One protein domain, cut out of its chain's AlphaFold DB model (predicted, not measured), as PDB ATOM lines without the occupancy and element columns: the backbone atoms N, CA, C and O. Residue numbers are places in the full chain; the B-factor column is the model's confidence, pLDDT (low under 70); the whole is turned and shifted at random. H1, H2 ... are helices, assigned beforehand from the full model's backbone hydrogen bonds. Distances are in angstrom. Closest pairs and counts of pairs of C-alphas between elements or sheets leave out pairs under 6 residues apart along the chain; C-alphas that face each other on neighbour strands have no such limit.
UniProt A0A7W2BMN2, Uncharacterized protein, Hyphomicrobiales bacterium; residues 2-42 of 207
ATOM      1  N   ILE A   2      43.313  26.045 -22.891       75.44
ATOM      2  CA  ILE A   2      42.267  26.312 -21.893       75.44
ATOM      3  C   ILE A   2      41.342  25.082 -21.814       75.44
ATOM      4  O   ILE A   2      41.138  24.423 -22.837       75.44
ATOM      5  N   PHE A   3      40.800  24.742 -20.638       77.50
ATOM      6  CA  PHE A   3      40.008  23.518 -20.433       77.50
ATOM      7  C   PHE A   3      38.536  23.781 -20.073       77.50
ATOM      8  O   PHE A   3      38.090  24.918 -19.930       77.50
ATOM      9  N   GLY A   4      37.756  22.698 -19.994       83.88
ATOM     10  CA  GLY A   4      36.410  22.714 -19.421       83.88
ATOM     11  C   GLY A   4      35.416  23.625 -20.147       83.88
ATOM     12  O   GLY A   4      35.319  23.611 -21.380       83.88
ATOM     13  N   SER A   5      34.635  24.378 -19.370       87.44
ATOM     14  CA  SER A   5      33.583  25.266 -19.875       87.44
ATOM     15  C   SER A   5      34.140  26.368 -20.781       87.44
ATOM     16  O   SER A   5      33.531  26.691 -21.801       87.44
ATOM     17  N   TYR A   6      35.341  26.858 -20.478       88.69
ATOM     18  CA  TYR A   6      36.019  27.883 -21.258       88.69
ATOM     19  C   TYR A   6      36.417  27.382 -22.644       88.69
ATOM     20  O   TYR A   6      36.200  28.080 -23.628       88.69
ATOM     21  N   ASN A   7      36.917  26.145 -22.764       86.50
ATOM     22  CA  ASN A   7      37.222  25.569 -24.077       86.50
ATOM     23  C   ASN A   7      35.960  25.377 -24.928       86.50
ATOM     24  O   ASN A   7      36.005  25.580 -26.139       86.50
ATOM     25  N   ARG A   8      34.832  24.991 -24.309       88.25
ATOM     26  CA  ARG A   8      33.545  24.879 -25.018       88.25
ATOM     27  C   ARG A   8      33.080  26.236 -25.538       88.25
ATOM     28  O   ARG A   8      32.749  26.332 -26.711       88.25
ATOM     29  N   LYS A   9      33.118  27.273 -24.693       90.44
ATOM     30  CA  LYS A   9      32.765  28.646 -25.085       90.44
ATOM     31  C   LYS A   9      33.684  29.171 -26.184       90.44
ATOM     32  O   LYS A   9      33.185  29.611 -27.205       90.44
ATOM     33  N   ARG A  10      35.005  29.016 -26.036       91.06
ATOM     34  CA  ARG A  10      35.998  29.427 -27.046       91.06
ATOM     35  C   ARG A  10      35.724  28.812 -28.416       91.06
ATOM     36  O   ARG A  10      35.835  29.491 -29.419       91.06
ATOM     37  N   LYS A  11      35.353  27.528 -28.465       88.00
ATOM     38  CA  LYS A  11      35.019  26.852 -29.729       88.00
ATOM     39  C   LYS A  11      33.689  27.302 -30.336       88.00
ATOM     40  O   LYS A  11      33.506  27.135 -31.534       88.00
ATOM     41  N   ALA A  12      32.758  27.778 -29.514       91.75
ATOM     42  CA  ALA A  12      31.429  28.193 -29.950       91.75
ATOM     43  C   ALA A  12      31.363  29.681 -30.331       91.75
ATOM     44  O   ALA A  12      30.488  30.060 -31.102       91.75
ATOM     45  N   ASP A  13      32.261  30.505 -29.788       92.81
ATOM     46  CA  ASP A  13      32.206  31.963 -29.871       92.81
ATOM     47  C   ASP A  13      33.599  32.561 -30.183       92.81
ATOM     48  O   ASP A  13      34.460  32.634 -29.294       92.81
ATOM     49  N   PRO A  14      33.830  33.013 -31.434       91.25
ATOM     50  CA  PRO A  14      35.071  33.677 -31.834       91.25
ATOM     51  C   PRO A  14      35.356  34.986 -31.082       91.25
ATOM     52  O   PRO A  14      36.522  35.326 -30.868       91.25
ATOM     53  N   GLU A  15      34.332  35.728 -30.646       93.75
ATOM     54  CA  GLU A  15      34.537  36.956 -29.866       93.75
ATOM     55  C   GLU A  15      35.072  36.629 -28.474       93.75
ATOM     56  O   GLU A  15      35.946  37.330 -27.951       93.75
ATOM     57  N   TYR A  16      34.599  35.525 -27.892       92.25
ATOM     58  CA  TYR A  16      35.129  35.008 -26.638       92.25
ATOM     59  C   TYR A  16      36.588  34.557 -26.777       92.25
ATOM     60  O   TYR A  16      37.398  34.842 -25.894       92.25
ATOM     61  N   GLU A  17      36.965  33.916 -27.886       90.94
ATOM     62  CA  GLU A  17      38.369  33.593 -28.174       90.94
ATOM     63  C   GLU A  17      39.244  34.848 -28.269       90.94
ATOM     64  O   GLU A  17      40.274  34.935 -27.596       90.94
ATOM     65  N   ALA A  18      38.807  35.854 -29.030       90.25
ATOM     66  CA  ALA A  18      39.529  37.118 -29.150       90.25
ATOM     67  C   ALA A  18      39.646  37.842 -27.799       90.25
ATOM     68  O   ALA A  18      40.686  38.428 -27.490       90.25
ATOM     69  N   LYS A  19      38.600  37.782 -26.964       91.94
ATOM     70  CA  LYS A  19      38.620  38.326 -25.603       91.94
ATOM     71  C   LYS A  19      39.658  37.627 -24.728       91.94
ATOM     72  O   LYS A  19      40.410  38.314 -24.048       91.94
ATOM     73  N   LEU A  20      39.713  36.294 -24.753       90.88
ATOM     74  CA  LEU A  20      40.711  35.527 -24.004       90.88
ATOM     75  C   LEU A  20      42.134  35.876 -24.449       90.88
ATOM     76  O   LEU A  20      43.006  36.040 -23.602       90.88
ATOM     77  N   GLY A  21      42.351  36.040 -25.758       89.12
ATOM     78  CA  GLY A  21      43.631  36.497 -26.302       89.12
ATOM     79  C   GLY A  21      44.035  37.872 -25.766       89.12
ATOM     80  O   GLY A  21      45.159  38.037 -25.304       89.12
ATOM     81  N   ARG A  22      43.111  38.841 -25.745       90.69
ATOM     82  CA  ARG A  22      43.371  40.167 -25.155       90.69
ATOM     83  C   ARG A  22      43.647  40.092 -23.659       90.69
ATOM     84  O   ARG A  22      44.619  40.674 -23.205       90.69
ATOM     85  N   GLU A  23      42.844  39.352 -22.894       91.00
ATOM     86  CA  GLU A  23      43.056  39.213 -21.446       91.00
ATOM     87  C   GLU A  23      44.408  38.568 -21.120       91.00
ATOM     88  O   GLU A  23      45.090  39.037 -20.214       91.00
ATOM     89  N   MET A  24      44.821  37.550 -21.879       90.12
ATOM     90  CA  MET A  24      46.130  36.908 -21.729       90.12
ATOM     91  C   MET A  24      47.288  37.897 -21.911       90.12
ATOM     92  O   MET A  24      48.272  37.806 -21.184       90.12
ATOM     93  N   MET A  25      47.169  38.833 -22.855       88.62
ATOM     94  CA  MET A  25      48.244  39.772 -23.199       88.62
ATOM     95  C   MET A  25      48.213  41.050 -22.356       88.62
ATOM     96  O   MET A  25      49.253  41.539 -21.932       88.62
ATOM     97  N   GLU A  26      47.028  41.601 -22.101       91.50
ATOM     98  CA  GLU A  26      46.853  42.874 -21.391       91.50
ATOM     99  C   GLU A  26      46.838  42.703 -19.866       91.50
ATOM    100  O   GLU A  26      47.127  43.653 -19.138       91.50
ATOM    101  N   ARG A  27      46.417  41.531 -19.366       92.56
ATOM    102  CA  ARG A  27      46.225  41.248 -17.931       92.56
ATOM    103  C   ARG A  27      46.616  39.801 -17.587       92.56
ATOM    104  O   ARG A  27      45.761  39.041 -17.108       92.56
ATOM    105  N   PRO A  28      47.876  39.404 -17.831       92.25
ATOM    106  CA  PRO A  28      48.311  38.014 -17.740       92.25
ATOM    107  C   PRO A  28      48.056  37.382 -16.368       92.25
ATOM    108  O   PRO A  28      47.537  36.269 -16.313       92.25
ATOM    109  N   GLU A  29      48.309  38.084 -15.261       91.25
ATOM    110  CA  GLU A  29      48.105  37.555 -13.902       91.25
ATOM    111  C   GLU A  29      46.633  37.204 -13.666       91.25
ATOM    112  O   GLU A  29      46.294  36.127 -13.170       91.25
ATOM    113  N   ARG A  30      45.728  38.100 -14.082       91.75
ATOM    114  CA  ARG A  30      44.286  37.869 -13.976       91.75
ATOM    115  C   ARG A  30      43.861  36.702 -14.851       91.75
ATOM    116  O   ARG A  30      43.044  35.894 -14.414       91.75
ATOM    117  N   PHE A  31      44.370  36.622 -16.076       92.88
ATOM    118  CA  PHE A  31      44.056  35.528 -16.987       92.88
ATOM    119  C   PHE A  31      44.514  34.179 -16.416       92.88
ATOM    120  O   PHE A  31      43.734  33.226 -16.384       92.88
ATOM    121  N   ILE A  32      45.736  34.110 -15.883       91.50
ATOM    122  CA  ILE A  32      46.278  32.912 -15.234       91.50
ATOM    123  C   ILE A  32      45.373  32.483 -14.074       91.50
ATOM    124  O   ILE A  32      44.862  31.364 -14.081       91.50
ATOM    125  N   GLN A  33      45.088  33.380 -13.130       89.25
ATOM    126  CA  GLN A  33      44.330  33.032 -11.925       89.25
ATOM    127  C   GLN A  33      42.858  32.703 -12.210       89.25
ATOM    128  O   GLN A  33      42.326  31.716 -11.709       89.25
ATOM    129  N   SER A  34      42.189  33.507 -13.041       89.06
ATOM    130  CA  SER A  34      40.739  33.393 -13.253       89.06
ATOM    131  C   SER A  34      40.319  32.432 -14.361       89.06
ATOM    132  O   SER A  34      39.165  32.019 -14.369       89.06
ATOM    133  N   ILE A  35      41.214  32.093 -15.297       90.44
ATOM    134  CA  ILE A  35      40.892  31.237 -16.448       90.44
ATOM    135  C   ILE A  35      41.715  29.953 -16.438       90.44
ATOM    136  O   ILE A  35      41.159  28.873 -16.636       90.44
ATOM    137  N   LEU A  36      43.037  30.044 -16.252       89.06
ATOM    138  CA  LEU A  36      43.894  28.855 -16.302       89.06
ATOM    139  C   LEU A  36      43.849  28.056 -15.008       89.06
ATOM    140  O   LEU A  36      43.855  26.826 -15.076       89.06
ATOM    141  N   PHE A  37      43.791  28.734 -13.862       90.19
ATOM    142  CA  PHE A  37      43.742  28.086 -12.557       90.19
ATOM    143  C   PHE A  37      42.349  27.970 -11.943       90.19
ATOM    144  O   PHE A  37      42.217  27.249 -10.952       90.19
ATOM    145  N   ASP A  38      41.302  28.506 -12.582       90.88
ATOM    146  CA  ASP A  38      39.924  28.113 -12.264       90.88
ATOM    147  C   ASP A  38      39.751  26.613 -12.520       90.88
ATOM    148  O   ASP A  38      39.655  26.157 -13.659       90.88
ATOM    149  N   SER A  39      39.733  25.841 -11.437       86.44
ATOM    150  CA  SER A  39      39.739  24.384 -11.473       86.44
ATOM    151  C   SER A  39      38.425  23.769 -11.951       86.44
ATOM    152  O   SER A  39      38.435  22.603 -12.355       86.44
ATOM    153  N   GLN A  40      37.316  24.519 -11.960       88.19
ATOM    154  CA  GLN A  40      35.984  24.022 -12.336       88.19
ATOM    155  C   GLN A  40      35.653  22.693 -11.642       88.19
ATOM    156  O   GLN A  40      35.430  21.672 -12.301       88.19
ATOM    157  N   ASP A  41      35.715  22.717 -10.307       88.00
ATOM    158  CA  ASP A  41      35.472  21.593  -9.389       88.00
ATOM    159  C   ASP A  41      36.504  20.449  -9.463       88.00
ATOM    160  O   ASP A  41      36.306  19.365  -8.907       88.00
ATOM    161  N   ARG A  42      37.637  20.660 -10.144       86.25
ATOM    162  CA  ARG A  42      38.732  19.679 -10.219       86.25
ATOM    163  C   ARG A  42      39.741  19.904  -9.101       86.25
ATOM    164  O   ARG A  42      39.976  21.016  -8.655       86.25
TER     165      ARG A  42
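What this domain is: This is residues 2 to 42 of the 207 residues of an uncharacterized protein of Hyphomicrobiales bacterium (UniProt A0A7W2BMN2). Three helices form a flat, open C: H2 is its back, and H1 and H3 turn to the same side from the two ends of H2. Residues 37 to 42 run on from H3 without a named element. The printed part has 41 residues, with H1, H2 and H3 in chain order and no named strand. It is all helix and compact, with a radius of gyration of the C-alphas of 10.0 A and spans of 26 by 25 by 8 A.

Where its parts are: H1, residues 4 to 12, begins at C-alpha 4 (36.410, 22.714, -19.421) and is 12.9 A long. H2, residues 14 to 26, is 18.2 A long. H3, residues 28 to 36, is 10.3 A long and ends at C-alpha 36 (43.894, 28.855, -16.302).

How they stand to each other: H1 and H2 touch only at the corner by their link, at a steep tilt of 59 degrees; their closest C-alphas, of Arg 10 and Glu 17, are 4.9 A apart. H2 and H3, a helical hairpin, touch at a steep tilt of 43 degrees, H2 with residues 20 to 24 alone; the closest C-alphas, of Met 24 and Phe 31, are 5.4 A apart. H1 and H3 are close but not clearly touching: their closest C-alphas, of Tyr 6 and Ile 35, are 7.6 A apart. In H1, H2 and H3 every O i to N i+4 pair is within hydrogen-bond range.

The domain as a whole: The two farthest C-alphas, of Glu 26 and Arg 42, are 27.0 A apart. Both links are tight, the printed part has no cut, and no printed residue is under 70 in pLDDT.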